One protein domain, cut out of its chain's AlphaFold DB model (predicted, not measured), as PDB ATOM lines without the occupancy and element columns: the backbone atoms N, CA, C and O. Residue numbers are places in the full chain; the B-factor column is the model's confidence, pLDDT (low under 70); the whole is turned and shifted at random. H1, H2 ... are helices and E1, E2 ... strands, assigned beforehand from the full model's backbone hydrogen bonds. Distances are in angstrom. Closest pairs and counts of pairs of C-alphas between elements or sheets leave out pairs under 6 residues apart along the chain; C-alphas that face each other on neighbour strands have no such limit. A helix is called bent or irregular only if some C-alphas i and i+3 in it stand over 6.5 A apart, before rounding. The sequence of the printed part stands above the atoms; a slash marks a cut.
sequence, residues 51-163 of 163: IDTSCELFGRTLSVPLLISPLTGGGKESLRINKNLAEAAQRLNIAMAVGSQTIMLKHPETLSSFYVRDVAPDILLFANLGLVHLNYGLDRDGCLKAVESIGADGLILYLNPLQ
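Overview. This is residues 51 to 163 of the 163 residues of the protein "FMN_dh domain-containing protein" of Desulfobacterales bacterium (UniProt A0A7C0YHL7). A small parallel sheet of three strands, E3, E4 and E5, forms a wall with helices packed over one face, the long helix H1 at its E3 side and H5 over E4 and E5; the short helices H2 and H3 lie between H5 and H1, H2 touching H5 and H3 touching H1. The small hairpin E1 and E2 lies towards one end of the long axis and the short helix H4 towards the other. The printed part has 113 residues with five named helices and five named strands, in the order E1 E2 H1 E3 H2 H3 E4 H4 H5 E5, and its class is mixed, helices and strands. The sheet's order is E3 E4 E5, parallel throughout, and E1 and E2 form an antiparallel pair. The whole is compact, with a radius of gyration of the C-alphas of 14.0 A, yet elongated in outline, 47 by 27 by 26 A.

Along the chain. E1 is residues 55 to 57, beginning at C-alpha 55 (63.710, -48.449, 69.011), and E2 is residues 60 to 62. H1, residues 76 to 92, is 24.7 A long and begins at C-alpha 76 (42.104, -24.135, 77.648). E3 is residues 95 to 97, H2 residues 102 to 106 and H3 residues 108 to 113. E4, residues 125 to 130, is 16.9 A long. H4 is residues 131 to 136, and H5, residues 140 to 149, is 14.1 A long. E5, residues 154 to 158, is 13.1 A long and ends at C-alpha 158 (64.994, -25.255, 74.826).

Arrangement. E4 is the inner strand: N 126 and O 96 of E3 are 2.9 A apart, and N 156 of E5 and O 127 are 2.8 A apart, both within hydrogen-bond range. Residues 67 to 68 pair, parallel, with 95 to 96 of E3. H1 and H5 are on one face of the sheet, making two layers, helices over a sheet; H5 has a height of 9.6 A and runs slantwise to the strands, at 38 degrees to E4 on the local plane. The closest C-alphas of H5 and E4 are those of Val 147 and Ala 127, 5.3 A apart; those of H1 and E3 are Ala 89 and Ala 95, 6.4 A apart. E3, H2 H3, E4 and E4, H4 H5, E5 are strand-helix-strand units, two parallel neighbour strands joined through helices, each with a right-handed crossover. H1 touches H3 with residues 76 to 82 alone, the closest C-alphas being those of Leu 79 and Ser 113, 3.9 A apart, at a steep tilt of 50 degrees, the same way. H2 touches H5, with the C-alphas of Leu 105 and Ala 146 closest at 7.0 A. H2 and H3 only just touch, only at the corner, with 3 pairs of C-alphas within 8 A; their closest are those of Met 104 and Thr 110, 5.5 A apart. H4 only grazes the sheet with residues 131 to 134. In the hairpin E1 and E2, N 57 and O 60 are 2.9 A apart, within hydrogen-bond range. Each O i to N i+4 pair is within range in H1 and H5; for H2, H3 and H4 the counts are 0 of 1, 0 of 2 and 0 of 2, against 1 of 2, 2 of 3 and 3 of 3 for O i to N i+3. H3 is irregular, with C-alphas 109 and 112 7.1 A apart.

Size, cuts and confidence. The C-alphas of Ile 51 and Gly 137 are the two farthest apart, 47.9 A. The printed part has no cut and ends at Gln 163, the chain's last residue. The links E2 to H1, 13 residues, and H3 to E4, 11 residues, are long. The mean pLDDT of the printed part is 96.1, and no printed residue is under 70.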
ATOM      1  N   ILE A  51      59.630 -55.647  58.685       94.50
ATOM      2  CA  ILE A  51      60.178 -54.339  59.044       94.50
ATOM      3  C   ILE A  51      59.810 -54.054  60.498       94.50
ATOM      4  O   ILE A  51      58.640 -53.884  60.830       94.50
ATOM      5  N   ASP A  52      60.829 -53.972  61.344       96.31
ATOM      6  CA  ASP A  52      60.699 -53.516  62.718       96.31
ATOM      7  C   ASP A  52      61.162 -52.061  62.804       96.31
ATOM      8  O   ASP A  52      62.326 -51.744  62.554       96.31
ATOM      9  N   THR A  53      60.227 -51.162  63.103       97.31
ATOM     10  CA  THR A  53      60.520 -49.743  63.325       97.31
ATOM     11  C   THR A  53      60.794 -49.428  64.789       97.31
ATOM     12  O   THR A  53      61.036 -48.266  65.105       97.31
ATOM     13  N   SER A  54      60.726 -50.411  65.687       98.06
ATOM     14  CA  SER A  54      60.903 -50.163  67.108       98.06
ATOM     15  C   SER A  54      62.314 -49.678  67.431       98.06
ATOM     16  O   SER A  54      63.290 -49.945  66.725       98.06
ATOM     17  N   CYS A  55      62.425 -48.905  68.506       98.00
ATOM     18  CA  CYS A  55      63.710 -48.449  69.011       98.00
ATOM     19  C   CYS A  55      63.693 -48.354  70.534       98.00
ATOM     20  O   CYS A  55      62.633 -48.251  71.155       98.00
ATOM     21  N   GLU A  56      64.876 -48.366  71.144       97.25
ATOM     22  CA  GLU A  56      65.027 -48.106  72.572       97.25
ATOM     23  C   GLU A  56      65.501 -46.672  72.811       97.25
ATOM     24  O   GLU A  56      66.476 -46.212  72.215       97.25
ATOM     25  N   LEU A  57      64.830 -45.971  73.720       95.31
ATOM     26  CA  LEU A  57      65.195 -44.624  74.140       95.31
ATOM     27  C   LEU A  57      64.992 -44.483  75.652       95.31
ATOM     28  O   LEU A  57      63.900 -44.710  76.163       95.31
ATOM     29  N   PHE A  58      66.059 -44.125  76.377       93.50
ATOM     30  CA  PHE A  58      66.069 -43.988  77.845       93.50
ATOM     31  C   PHE A  58      65.473 -45.196  78.597       93.50
ATOM     32  O   PHE A  58      64.782 -45.039  79.601       93.50
ATOM     33  N   GLY A  59      65.729 -46.416  78.108       92.81
ATOM     34  CA  GLY A  59      65.218 -47.651  78.716       92.81
ATOM     35  C   GLY A  59      63.736 -47.938  78.437       92.81
ATOM     36  O   GLY A  59      63.154 -48.799  79.093       92.81
ATOM     37  N   ARG A  60      63.115 -47.228  77.485       94.75
ATOM     38  CA  ARG A  60      61.764 -47.501  76.976       94.75
ATOM     39  C   ARG A  60      61.831 -47.981  75.532       94.75
ATOM     40  O   ARG A  60      62.585 -47.423  74.739       94.75
ATOM     41  N   THR A  61      61.002 -48.958  75.183       97.81
ATOM     42  CA  THR A  61      60.805 -49.389  73.795       97.81
ATOM     43  C   THR A  61      59.684 -48.573  73.158       97.81
ATOM     44  O   THR A  61      58.547 -48.609  73.629       97.81
ATOM     45  N   LEU A  62      59.996 -47.850  72.086       98.31
ATOM     46  CA  LEU A  62      59.034 -47.125  71.256       98.31
ATOM     47  C   LEU A  62      58.710 -47.952  70.013       98.31
ATOM     48  O   LEU A  62      59.570 -48.674  69.516       98.31
ATOM     49  N   SER A  63      57.499 -47.819  69.472       98.25
ATOM     50  CA  SER A  63      57.113 -48.528  68.238       98.25
ATOM     51  C   SER A  63      57.763 -47.948  66.978       98.25
ATOM     52  O   SER A  63      57.867 -48.628  65.960       98.25
ATOM     53  N   VAL A  64      58.160 -46.676  67.023       97.38
ATOM     54  CA  VAL A  64      58.808 -45.945  65.926       97.38
ATOM     55  C   VAL A  64      59.714 -44.856  66.523       97.38
ATOM     56  O   VAL A  64      59.354 -44.301  67.568       97.38
ATOM     57  N   PRO A  65      60.863 -44.505  65.906       96.25
ATOM     58  CA  PRO A  65      61.781 -43.470  66.398       96.25
ATOM     59  C   PRO A  65      61.244 -42.048  66.167       96.25
ATOM     60  O   PRO A  65      61.884 -41.222  65.519       96.25
ATOM     61  N   LEU A  66      60.054 -41.753  66.688       96.69
ATOM     62  CA  LEU A  66      59.407 -40.448  66.599       96.69
ATOM     63  C   LEU A  66      59.041 -39.921  67.989       96.69
ATOM     64  O   LEU A  66      58.687 -40.672  68.899       96.69
ATOM     65  N   LEU A  67      59.103 -38.598  68.117       97.25
ATOM     66  CA  LEU A  67      58.717 -37.853  69.307       97.25
ATOM     67  C   LEU A  67      57.835 -36.671  68.901       97.25
ATOM     68  O   LEU A  67      58.200 -35.882  68.028       97.25
ATOM     69  N   ILE A  68      56.691 -36.518  69.566       98.44
ATOM     70  CA  ILE A  68      55.879 -35.304  69.463       98.44
ATOM     71  C   ILE A  68      56.620 -34.186  70.204       98.44
ATOM     72  O   ILE A  68      56.753 -34.220  71.428       98.44
ATOM     73  N   SER A  69      57.132 -33.214  69.449       97.25
ATOM     74  CA  SER A  69      57.931 -32.101  69.983       97.25
ATOM     75  C   SER A  69      57.106 -31.150  70.865       97.25
ATOM     76  O   SER A  69      55.890 -31.083  70.695       97.25
ATOM     77  N   PRO A  70      57.731 -30.379  71.781       96.62
ATOM     78  CA  PRO A  70      57.025 -29.411  72.623       96.62
ATOM     79  C   PRO A  70      56.173 -28.429  71.805       96.62
ATOM     80  O   PRO A  70      56.706 -27.705  70.968       96.62
ATOM     81  N   LEU A  71      54.866 -28.347  72.081       94.12
ATOM     82  CA  LEU A  71      53.964 -27.403  71.399       94.12
ATOM     83  C   LEU A  71      53.373 -26.359  72.348       94.12
ATOM     84  O   LEU A  71      53.610 -25.160  72.203       94.12
ATOM     85  N   THR A  72      52.561 -26.785  73.320       94.56
ATOM     86  CA  THR A  72      51.702 -25.854  74.064       94.56
ATOM     87  C   THR A  72      51.421 -26.283  75.507       94.56
ATOM     88  O   THR A  72      51.815 -27.360  75.952       94.56
ATOM     89  N   GLY A  73      50.781 -25.390  76.259       92.44
ATOM     90  CA  GLY A  73      50.427 -25.522  77.670       92.44
ATOM     91  C   GLY A  73      50.143 -24.146  78.282       92.44
ATOM     92  O   GLY A  73      50.680 -23.138  77.817       92.44
ATOM     93  N   GLY A  74      49.300 -24.096  79.312       90.31
ATOM     94  CA  GLY A  74      48.921 -22.872  80.027       90.31
ATOM     95  C   GLY A  74      47.533 -22.309  79.697       90.31
ATOM     96  O   GLY A  74      47.116 -21.354  80.345       90.31
ATOM     97  N   GLY A  75      46.813 -22.877  78.722       88.12
ATOM     98  CA  GLY A  75      45.489 -22.412  78.285       88.12
ATOM     99  C   GLY A  75      44.473 -23.540  78.076       88.12
ATOM    100  O   GLY A  75      44.815 -24.725  78.092       88.12
ATOM    101  N   LYS A  76      43.203 -23.173  77.858       87.56
ATOM    102  CA  LYS A  76      42.104 -24.135  77.648       87.56
ATOM    103  C   LYS A  76      42.267 -24.920  76.343       87.56
ATOM    104  O   LYS A  76      42.087 -26.136  76.342       87.56
ATOM    105  N   GLU A  77      42.644 -24.250  75.253       90.56
ATOM    106  CA  GLU A  77      42.937 -24.941  73.992       90.56
ATOM    107  C   GLU A  77      44.186 -25.812  74.118       90.56
ATOM    108  O   GLU A  77      44.194 -26.940  73.626       90.56
ATOM    109  N   SER A  78      45.204 -25.348  74.853       93.12
ATOM    110  CA  SER A  78      46.399 -26.145  75.132       93.12
ATOM    111  C   SER A  78      46.084 -27.458  75.838       93.12
ATOM    112  O   SER A  78      46.642 -28.483  75.464       93.12
ATOM    113  N   LEU A  79      45.179 -27.442  76.824       94.94
ATOM    114  CA  LEU A  79      44.732 -28.655  77.510       94.94
ATOM    115  C   LEU A  79      44.168 -29.657  76.502       94.94
ATOM    116  O   LEU A  79      44.611 -30.801  76.461       94.94
ATOM    117  N   ARG A  80      43.230 -29.218  75.656       96.00
ATOM    118  CA  ARG A  80      42.604 -30.078  74.642       96.00
ATOM    119  C   ARG A  80      43.635 -30.646  73.662       96.00
ATOM    120  O   ARG A  80      43.603 -31.837  73.370       96.00
ATOM    121  N   ILE A  81      44.558 -29.811  73.183       96.94
ATOM    122  CA  ILE A  81      45.628 -30.226  72.266       96.94
ATOM    123  C   ILE A  81      46.537 -31.264  72.931       96.94
ATOM    124  O   ILE A  81      46.761 -32.325  72.355       96.94
ATOM    125  N   ASN A  82      47.010 -31.000  74.151       98.06
ATOM    126  CA  ASN A  82      47.909 -31.909  74.858       98.06
ATOM    127  C   ASN A  82      47.245 -33.258  75.157       98.06
ATOM    128  O   ASN A  82      47.896 -34.282  74.981       98.06
ATOM    129  N   LYS A  83      45.956 -33.294  75.528       98.31
ATOM    130  CA  LYS A  83      45.223 -34.562  75.699       98.31
ATOM    131  C   LYS A  83      45.149 -35.359  74.402       98.31
ATOM    132  O   LYS A  83      45.507 -36.528  74.398       98.31
ATOM    133  N   ASN A  84      44.757 -34.721  73.300       98.44
ATOM    134  CA  ASN A  84      44.632 -35.400  72.010       98.44
ATOM    135  C   ASN A  84      45.978 -35.958  71.520       98.44
ATOM    136  O   ASN A  84      46.042 -37.084  71.028       98.44
ATOM    137  N   LEU A  85      47.055 -35.177  71.659       98.44
ATOM    138  CA  LEU A  85      48.404 -35.618  71.298       98.44
ATOM    139  C   LEU A  85      48.879 -36.761  72.196       98.44
ATOM    140  O   LEU A  85      49.452 -37.721  71.693       98.44
ATOM    141  N   ALA A  86      48.596 -36.693  73.496       98.75
ATOM    142  CA  ALA A  86      48.963 -37.739  74.438       98.75
ATOM    143  C   ALA A  86      48.189 -39.043  74.188       98.75
ATOM    144  O   ALA A  86      48.791 -40.112  74.185       98.75
ATOM    145  N   GLU A  87      46.887 -38.976  73.897       98.69
ATOM    146  CA  GLU A  87      46.097 -40.145  73.492       98.69
ATOM    147  C   GLU A  87      46.663 -40.802  72.228       98.69
ATOM    148  O   GLU A  87      46.765 -42.029  72.152       98.69
ATOM    149  N   ALA A  88      47.061 -39.999  71.235       98.50
ATOM    150  CA  ALA A  88      47.717 -40.505  70.036       98.50
ATOM    151  C   ALA A  88      49.083 -41.128  70.362       98.50
ATOM    152  O   ALA A  88      49.372 -42.230  69.897       98.50
ATOM    153  N   ALA A  89      49.887 -40.471  71.201       98.56
ATOM    154  CA  ALA A  89      51.191 -40.967  71.626       98.56
ATOM    155  C   ALA A  89      51.088 -42.304  72.370       98.56
ATOM    156  O   ALA A  89      51.847 -43.222  72.073       98.56
ATOM    157  N   GLN A  90      50.105 -42.449  73.266       98.44
ATOM    158  CA  GLN A  90      49.827 -43.694  73.985       98.44
ATOM    159  C   GLN A  90      49.429 -44.810  73.020       98.44
ATOM    160  O   GLN A  90      49.950 -45.916  73.110       98.44
ATOM    161  N   ARG A  91      48.521 -44.530  72.074       98.31
ATOM    162  CA  ARG A  91      48.062 -45.529  71.093       98.31
ATOM    163  C   ARG A  91      49.172 -45.987  70.155       98.31
ATOM    164  O   ARG A  91      49.201 -47.154  69.784       98.31
ATOM    165  N   LEU A  92      50.049 -45.071  69.751       98.00
ATOM    166  CA  LEU A  92      51.158 -45.357  68.842       98.00
ATOM    167  C   LEU A  92      52.417 -45.840  69.578       98.00
ATOM    168  O   LEU A  92      53.348 -46.301  68.923       98.00
ATOM    169  N   ASN A  93      52.445 -45.750  70.912       98.19
ATOM    170  CA  ASN A  93      53.622 -45.969  71.751       98.19
ATOM    171  C   ASN A  93      54.848 -45.191  71.229       98.19
ATOM    172  O   ASN A  93      55.894 -45.752  70.890       98.19
ATOM    173  N   ILE A  94      54.673 -43.872  71.125       98.38
ATOM    174  CA  ILE A  94      55.725 -42.909  70.779       98.38
ATOM    175  C   ILE A  94      55.938 -41.922  71.919       98.38
ATOM    176  O   ILE A  94      55.082 -41.745  72.789       98.38
ATOM    177  N   ALA A  95      57.087 -41.258  71.907       98.44
ATOM    178  CA  ALA A  95      57.415 -40.272  72.921       98.44
ATOM    179  C   ALA A  95      56.696 -38.934  72.675       98.44
ATOM    180  O   ALA A  95      56.331 -38.591  71.546       98.44
ATOM    181  N   MET A  96      56.528 -38.146  73.732       98.62
ATOM    182  CA  MET A  96      55.928 -36.812  73.656       98.62
ATOM    183  C   MET A  96      56.607 -35.859  74.633       98.62
ATOM    184  O   MET A  96      57.021 -36.254  75.720       98.62
ATOM    185  N   ALA A  97      56.659 -34.581  74.281       98.62
ATOM    186  CA  ALA A  97      57.003 -33.507  75.197       98.62
ATOM    187  C   ALA A  97      55.856 -32.495  75.312       98.62
ATOM    188  O   ALA A  97      55.193 -32.168  74.325       98.62
ATOM    189  N   VAL A  98      55.632 -31.963  76.513       98.25
ATOM    190  CA  VAL A  98      54.696 -30.842  76.706       98.25
ATOM    191  C   VAL A  98      55.356 -29.513  76.336       98.25
ATOM    192  O   VAL A  98      56.577 -29.413  76.238       98.25
ATOM    193  N   GLY A  99      54.564 -28.458  76.130       97.06
ATOM    194  CA  GLY A  99      55.100 -27.109  75.934       97.06
ATOM    195  C   GLY A  99      55.799 -26.546  77.179       97.06
ATOM    196  O   GLY A  99      55.769 -27.130  78.258       97.06
ATOM    197  N   SER A 100      56.422 -25.369  77.037       96.06
ATOM    198  CA  SER A 100      57.146 -24.693  78.131       96.06
ATOM    199  C   SER A 100      56.310 -24.542  79.413       96.06
ATOM    200  O   SER A 100      55.284 -23.855  79.415       96.06
ATOM    201  N   GLN A 101      56.795 -25.131  80.507       96.94
ATOM    202  CA  GLN A 101      56.162 -25.139  81.830       96.94
ATOM    203  C   GLN A 101      56.514 -23.915  82.691       96.94
ATOM    204  O   GLN A 101      56.123 -23.852  83.855       96.94
ATOM    205  N   THR A 102      57.195 -22.900  82.145       94.00
ATOM    206  CA  THR A 102      57.516 -21.669  82.894       94.00
ATOM    207  C   THR A 102      56.269 -21.028  83.510       94.00
ATOM    208  O   THR A 102      56.314 -20.550  84.642       94.00
ATOM    209  N   ILE A 103      55.141 -21.028  82.785       92.81
ATOM    210  CA  ILE A 103      53.872 -20.513  83.315       92.81
ATOM    211  C   ILE A 103      53.361 -21.375  84.473       92.81
ATOM    212  O   ILE A 103      52.973 -20.826  85.493       92.81
ATOM    213  N   MET A 104      53.447 -22.701  84.364       95.19
ATOM    214  CA  MET A 104      53.006 -23.643  85.395       95.19
ATOM    215  C   MET A 104      53.754 -23.452  86.714       95.19
ATOM    216  O   MET A 104      53.151 -23.523  87.781       95.19
ATOM    217  N   LEU A 105      55.060 -23.176  86.654       94.12
ATOM    218  CA  LEU A 105      55.863 -22.932  87.854       94.12
ATOM    219  C   LEU A 105      55.432 -21.662  88.603       94.12
ATOM    220  O   LEU A 105      55.528 -21.624  89.829       94.12
ATOM    221  N   LYS A 106      54.944 -20.648  87.879       92.00
ATOM    222  CA  LYS A 106      54.423 -19.393  88.444       92.00
ATOM    223  C   LYS A 106      52.943 -19.491  88.838       92.00
ATOM    224  O   LYS A 106      52.540 -18.871  89.814       92.00
ATOM    225  N   HIS A 107      52.181 -20.289  88.095       92.00
ATOM    226  CA  HIS A 107      50.725 -20.419  88.155       92.00
ATOM    227  C   HIS A 107      50.333 -21.905  88.208       92.00
ATOM    228  O   HIS A 107      50.011 -22.505  87.168       92.00
ATOM    229  N   PRO A 108      50.393 -22.536  89.397       93.19
ATOM    230  CA  PRO A 108      50.121 -23.964  89.567       93.19
ATOM    231  C   PRO A 108      48.732 -24.407  89.087       93.19
ATOM    232  O   PRO A 108      48.558 -25.557  88.693       93.19
ATOM    233  N   GLU A 109      47.748 -23.507  89.054       92.75
ATOM    234  CA  GLU A 109      46.400 -23.748  88.529       92.75
ATOM    235  C   GLU A 109      46.390 -24.172  87.050       92.75
ATOM    236  O   GLU A 109      45.468 -24.851  86.595       92.75
ATOM    237  N   THR A 110      47.446 -23.839  86.300       94.31
ATOM    238  CA  THR A 110      47.590 -24.221  84.889       94.31
ATOM    239  C   THR A 110      48.085 -25.655  84.688       94.31
ATOM    240  O   THR A 110      48.086 -26.136  83.551       94.31
ATOM    241  N   LEU A 111      48.455 -26.370  85.761       96.50
ATOM    242  CA  LEU A 111      48.971 -27.745  85.724       96.50
ATOM    243  C   LEU A 111      48.095 -28.695  84.901       96.50
ATOM    244  O   LEU A 111      48.611 -29.508  84.136       96.50
ATOM    245  N   SER A 112      46.771 -28.556  85.003       96.25
ATOM    246  CA  SER A 112      45.805 -29.392  84.277       96.25
ATOM    247  C   SER A 112      46.000 -29.379  82.755       96.25
ATOM    248  O   SER A 112      45.673 -30.354  82.086       96.25
ATOM    249  N   SER A 113      46.573 -28.304  82.202       96.25
ATOM    250  CA  SER A 113      46.872 -28.190  80.771       96.25
ATOM    251  C   SER A 113      48.163 -28.895  80.335       96.25
ATOM    252  O   SER A 113      48.373 -29.066  79.136       96.25
ATOM    253  N   PHE A 114      49.016 -29.306  81.277       98.06
ATOM    254  CA  PHE A 114      50.261 -30.048  81.032       98.06
ATOM    255  C   PHE A 114      50.165 -31.510  81.484       98.06
ATOM    256  O   PHE A 114      50.878 -32.366  80.971       98.06
ATOM    257  N   TYR A 115      49.294 -31.807  82.449       98.31
ATOM    258  CA  TYR A 115      49.115 -33.155  82.967       98.31
ATOM    259  C   TYR A 115      48.358 -34.036  81.965       98.31
ATOM    260  O   TYR A 115      47.188 -33.785  81.670       98.31
ATOM    261  N   VAL A 116      49.011 -35.088  81.464       98.56
ATOM    262  CA  VAL A 116      48.450 -36.010  80.454       98.56
ATOM    263  C   VAL A 116      48.467 -37.486  80.871       98.56
ATOM    264  O   VAL A 116      48.022 -38.343  80.112       98.56
ATOM    265  N   ARG A 117      48.954 -37.807  82.075       98.44
ATOM    266  CA  ARG A 117      49.128 -39.196  82.543       98.44
ATOM    267  C   ARG A 117      47.822 -39.957  82.790       98.44
ATOM    268  O   ARG A 117      47.829 -41.176  82.845       98.44
ATOM    269  N   ASP A 118      46.702 -39.258  82.910       98.12
ATOM    270  CA  ASP A 118      45.355 -39.842  82.941       98.12
ATOM    271  C   ASP A 118      44.922 -40.465  81.603       98.12
ATOM    272  O   ASP A 118      44.131 -41.404  81.611       98.12
ATOM    273  N   VAL A 119      45.426 -39.964  80.469       98.62
ATOM    274  CA  VAL A 119      45.119 -40.498  79.126       98.62
ATOM    275  C   VAL A 119      46.300 -41.225  78.482       98.62
ATOM    276  O   VAL A 119      46.105 -42.055  77.595       98.62
ATOM    277  N   ALA A 120      47.517 -40.931  78.938       98.50
ATOM    278  CA  ALA A 120      48.758 -41.524  78.458       98.50
ATOM    279  C   ALA A 120      49.665 -41.931  79.634       98.50
ATOM    280  O   ALA A 120      50.676 -41.274  79.906       98.50
ATOM    281  N   PRO A 121      49.287 -42.972  80.397       98.19
ATOM    282  CA  PRO A 121      50.021 -43.376  81.592       98.19
ATOM    283  C   PRO A 121      51.445 -43.867  81.297       98.19
ATOM    284  O   PRO A 121      52.326 -43.636  82.121       98.19
ATOM    285  N   ASP A 122      51.702 -44.451  80.121       95.00
ATOM    286  CA  ASP A 122      52.917 -45.250  79.879       95.00
ATOM    287  C   ASP A 122      53.909 -44.625  78.893       95.00
ATOM    288  O   ASP A 122      55.027 -45.122  78.748       95.00
ATOM    289  N   ILE A 123      53.526 -43.542  78.208       98.00
ATOM    290  CA  ILE A 123      54.395 -42.904  77.213       98.00
ATOM    291  C   ILE A 123      55.700 -42.402  77.835       98.00
ATOM    292  O   ILE A 123      55.726 -41.956  78.983       98.00
ATOM    293  N   LEU A 124      56.770 -42.388  77.042       98.44
ATOM    294  CA  LEU A 124      57.975 -41.644  77.385       98.44
ATOM    295  C   LEU A 124      57.673 -40.140  77.272       98.44
ATOM    296  O   LEU A 124      57.524 -39.613  76.165       98.44
ATOM    297  N   LEU A 125      57.538 -39.468  78.417       98.75
ATOM    298  CA  LEU A 125      57.080 -38.079  78.504       98.75
ATOM    299  C   LEU A 125      58.213 -37.143  78.920       98.75
ATOM    300  O   LEU A 125      58.899 -37.391  79.909       98.75
ATOM    301  N   PHE A 126      58.345 -36.010  78.238       98.75
ATOM    302  CA  PHE A 126      59.310 -34.974  78.596       98.75
ATOM    303  C   PHE A 126      58.630 -33.697  79.093       98.75
ATOM    304  O   PHE A 126      57.732 -33.143  78.450       98.75
ATOM    305  N   ALA A 127      59.119 -33.206  80.229       98.69
ATOM    306  CA  ALA A 127      58.937 -31.833  80.673       98.69
ATOM    307  C   ALA A 127      59.741 -30.880  79.780       98.69
ATOM    308  O   ALA A 127      60.692 -31.292  79.114       98.69
ATOM    309  N   ASN A 128      59.393 -29.595  79.778       98.56
ATOM    310  CA  ASN A 128      60.052 -28.623  78.908       98.56
ATOM    311  C   ASN A 128      60.169 -27.244  79.567       98.56
ATOM    312  O   ASN A 128      59.168 -26.658  79.987       98.56
ATOM    313  N   LEU A 129      61.385 -26.697  79.621       98.00
ATOM    314  CA  LEU A 129      61.688 -25.380  80.192       98.00
ATOM    315  C   LEU A 129      62.669 -24.610  79.303       98.00
ATOM    316  O   LEU A 129      63.487 -25.193  78.600       98.00
ATOM    317  N   GLY A 130      62.592 -23.281  79.326       96.56
ATOM    318  CA  GLY A 130      63.541 -22.442  78.592       96.56
ATOM    319  C   GLY A 130      64.859 -22.337  79.346       96.56
ATOM    320  O   GLY A 130      64.853 -21.923  80.507       96.56
ATOM    321  N   LEU A 131      65.985 -22.646  78.692       96.12
ATOM    322  CA  LEU A 131      67.307 -22.623  79.334       96.12
ATOM    323  C   LEU A 131      67.629 -21.250  79.941       96.12
ATOM    324  O   LEU A 131      68.222 -21.160  81.012       96.12
ATOM    325  N   VAL A 132      67.181 -20.174  79.285       94.94
ATOM    326  CA  VAL A 132      67.413 -18.791  79.721       94.94
ATOM    327  C   VAL A 132      66.905 -18.518  81.144       94.94
ATOM    328  O   VAL A 132      67.448 -17.660  81.833       94.94
ATOM    329  N   HIS A 133      65.900 -19.260  81.625       94.44
ATOM    330  CA  HIS A 133      65.356 -19.069  82.969       94.44
ATOM    331  C   HIS A 133      66.340 -19.445  84.080       94.44
ATOM    332  O   HIS A 133      66.204 -18.911  85.180       94.44
ATOM    333  N   LEU A 134      67.358 -20.268  83.796       94.62
ATOM    334  CA  LEU A 134      68.430 -20.564  84.753       94.62
ATOM    335  C   LEU A 134      69.210 -19.299  85.151       94.62
ATOM    336  O   LEU A 134      69.648 -19.173  86.290       94.62
ATOM    337  N   ASN A 135      69.300 -18.308  84.257       94.69
ATOM    338  CA  ASN A 135      69.913 -17.009  84.558       94.69
ATOM    339  C   ASN A 135      68.999 -16.087  85.386       94.69
ATOM    340  O   ASN A 135      69.447 -15.060  85.886       94.69
ATOM    341  N   TYR A 136      67.718 -16.434  85.518       92.69
ATOM    342  CA  TYR A 136      66.686 -15.617  86.163       92.69
ATOM    343  C   TYR A 136      66.091 -16.288  87.407       92.69
ATOM    344  O   TYR A 136      64.959 -15.990  87.791       92.69
ATOM    345  N   GLY A 137      66.848 -17.189  88.038       92.44
ATOM    346  CA  GLY A 137      66.487 -17.799  89.317       92.44
ATOM    347  C   GLY A 137      65.700 -19.105  89.224       92.44
ATOM    348  O   GLY A 137      65.252 -19.593  90.256       92.44
ATOM    349  N   LEU A 138      65.534 -19.694  88.033       96.06
ATOM    350  CA  LEU A 138      65.158 -21.107  87.948       96.06
ATOM    351  C   LEU A 138      66.348 -21.951  88.415       96.06
ATOM    352  O   LEU A 138      67.430 -21.872  87.838       96.06
ATOM    353  N   ASP A 139      66.140 -22.765  89.440       96.50
ATOM    354  CA  ASP A 139      67.151 -23.653  90.000       96.50
ATOM    355  C   ASP A 139      66.800 -25.131  89.766       96.50
ATOM    356  O   ASP A 139      65.843 -25.484  89.065       96.50
ATOM    357  N   ARG A 140      67.608 -26.020  90.351       97.25
ATOM    358  CA  ARG A 140      67.408 -27.470  90.283       97.25
ATOM    359  C   ARG A 140      66.014 -27.880  90.758       97.25
ATOM    360  O   ARG A 140      65.409 -28.751  90.137       97.25
ATOM    361  N   ASP A 141      65.516 -27.281  91.832       97.81
ATOM    362  CA  ASP A 141      64.250 -27.686  92.437       97.81
ATOM    363  C   ASP A 141      63.069 -27.229  91.576       97.81
ATOM    364  O   ASP A 141      62.107 -27.977  91.399       97.81
ATOM    365  N   GLY A 142      63.172 -26.065  90.927       97.38
ATOM    366  CA  GLY A 142      62.227 -25.649  89.891       97.38
ATOM    367  C   GLY A 142      62.197 -26.599  88.687       97.38
ATOM    368  O   GLY A 142      61.118 -26.947  88.202       97.38
ATOM    369  N   CYS A 143      63.364 -27.068  88.231       98.38
ATOM    370  CA  CYS A 143      63.463 -28.070  87.167       98.38
ATOM    371  C   CYS A 143      62.832 -29.410  87.573       98.38
ATOM    372  O   CYS A 143      62.039 -29.965  86.814       98.38
ATOM    373  N   LEU A 144      63.134 -29.906  88.777       98.44
ATOM    374  CA  LEU A 144      62.538 -31.138  89.301       98.44
ATOM    375  C   LEU A 144      61.029 -31.014  89.447       98.44
ATOM    376  O   LEU A 144      60.300 -31.887  88.988       98.44
ATOM    377  N   LYS A 145      60.548 -29.888  89.977       98.19
ATOM    378  CA  LYS A 145      59.117 -29.622  90.093       98.19
ATOM    379  C   LYS A 145      58.420 -29.692  88.736       98.19
ATOM    380  O   LYS A 145      57.313 -30.218  88.664       98.19
ATOM    381  N   ALA A 146      59.036 -29.194  87.663       98.25
ATOM    382  CA  ALA A 146      58.454 -29.291  86.324       98.25
ATOM    383  C   ALA A 146      58.315 -30.747  85.851       98.25
ATOM    384  O   ALA A 146      57.274 -31.107  85.301       98.25
ATOM    385  N   VAL A 147      59.326 -31.579  86.112       98.62
ATOM    386  CA  VAL A 147      59.320 -33.013  85.782       98.62
ATOM    387  C   VAL A 147      58.276 -33.759  86.615       98.62
ATOM    388  O   VAL A 147      57.375 -34.395  86.069       98.62
ATOM    389  N   GLU A 148      58.355 -33.635  87.938       98.38
ATOM    390  CA  GLU A 148      57.539 -34.390  88.892       98.38
ATOM    391  C   GLU A 148      56.052 -34.042  88.793       98.38
ATOM    392  O   GLU A 148      55.210 -34.937  88.850       98.38
ATOM    393  N   SER A 149      55.707 -32.767  88.571       98.06
ATOM    394  CA  SER A 149      54.301 -32.322  88.548       98.06
ATOM    395  C   SER A 149      53.471 -32.989  87.448       98.06
ATOM    396  O   SER A 149      52.255 -33.101  87.583       98.06
ATOM    397  N   ILE A 150      54.107 -33.423  86.356       98.31
ATOM    398  CA  ILE A 150      53.437 -34.116  85.244       98.31
ATOM    399  C   ILE A 150      53.828 -35.594  85.151       98.31
ATOM    400  O   ILE A 150      53.408 -36.278  84.219       98.31
ATOM    401  N   GLY A 151      54.641 -36.082  86.094       98.12
ATOM    402  CA  GLY A 151      55.224 -37.418  86.051       98.12
ATOM    403  C   GLY A 151      56.035 -37.663  84.780       98.12
ATOM    404  O   GLY A 151      55.878 -38.716  84.172       98.12
ATOM    405  N   ALA A 152      56.819 -36.686  84.316       98.38
ATOM    406  CA  ALA A 152      57.679 -36.854  83.145       98.38
ATOM    407  C   ALA A 152      58.879 -37.766  83.446       98.38
ATOM    408  O   ALA A 152      59.363 -37.827  84.575       98.38
ATOM    409  N   ASP A 153      59.381 -38.438  82.415       98.19
ATOM    410  CA  ASP A 153      60.570 -39.294  82.456       98.19
ATOM    411  C   ASP A 153      61.867 -38.503  82.175       98.19
ATOM    412  O   ASP A 153      62.969 -38.998  82.407       98.19
ATOM    413  N   GLY A 154      61.761 -37.265  81.681       97.56
ATOM    414  CA  GLY A 154      62.912 -36.409  81.395       97.56
ATOM    415  C   GLY A 154      62.560 -34.930  81.246       97.56
ATOM    416  O   GLY A 154      61.395 -34.537  81.319       97.56
ATOM    417  N   LEU A 155      63.582 -34.101  81.022       98.12
ATOM    418  CA  LEU A 155      63.463 -32.650  80.856       98.12
ATOM    419  C   LEU A 155      64.182 -32.189  79.585       98.12
ATOM    420  O   LEU A 155      65.370 -32.452  79.409       98.12
ATOM    421  N   ILE A 156      63.474 -31.440  78.743       98.38
ATOM    422  CA  ILE A 156      64.029 -30.695  77.613       98.38
ATOM    423  C   ILE A 156      64.287 -29.251  78.049       98.38
ATOM    424  O   ILE A 156      63.419 -28.588  78.623       98.38
ATOM    425  N   LEU A 157      65.490 -28.755  77.750       97.69
ATOM    426  CA  LEU A 157      65.861 -27.352  77.910       97.69
ATOM    427  C   LEU A 157      65.982 -26.704  76.531       97.69
ATOM    428  O   LEU A 157      66.945 -26.962  75.810       97.69
ATOM    429  N   TYR A 158      65.003 -25.882  76.150       96.75
ATOM    430  CA  TYR A 158      64.994 -25.255  74.826       96.75
ATOM    431  C   TYR A 158      65.763 -23.932  74.796       96.75
ATOM    432  O   TYR A 158      65.871 -23.208  75.792       96.75
ATOM    433  N   LEU A 159      66.247 -23.607  73.598       95.38
ATOM    434  CA  LEU A 159      66.896 -22.354  73.239       95.38
ATOM    435  C   LEU A 159      66.077 -21.675  72.144       95.38
ATOM    436  O   LEU A 159      65.812 -22.278  71.110       95.38
ATOM    437  N   ASN A 160      65.697 -20.421  72.359       91.38
ATOM    438  CA  ASN A 160      64.958 -19.629  71.378       91.38
ATOM    439  C   ASN A 160      65.446 -18.164  71.329       91.38
ATOM    440  O   ASN A 160      64.638 -17.255  71.440       91.38
ATOM    441  N   PRO A 161      66.759 -17.897  71.171       87.62
ATOM    442  CA  PRO A 161      67.316 -16.541  71.280       87.62
ATOM    443  C   PRO A 161      66.817 -15.549  70.216       87.62
ATOM    444  O   PRO A 161      67.002 -14.349  70.386       87.62
ATOM    445  N   LEU A 162      66.240 -16.040  69.115       85.31
ATOM    446  CA  LEU A 162      65.695 -15.216  68.031       85.31
ATOM    447  C   LEU A 162      64.204 -14.879  68.205       85.31
ATOM    448  O   LEU A 162      63.710 -14.011  67.491       85.31
ATOM    449  N   GLN A 163      63.500 -15.591  69.092       72.50
ATOM    450  CA  GLN A 163      62.062 -15.450  69.339       72.50
ATOM    451  C   GLN A 163      61.803 -14.482  70.492       72.50
ATOM    452  O   GLN A 163      60.864 -13.668  70.361       72.50
TER     453      GLN A 163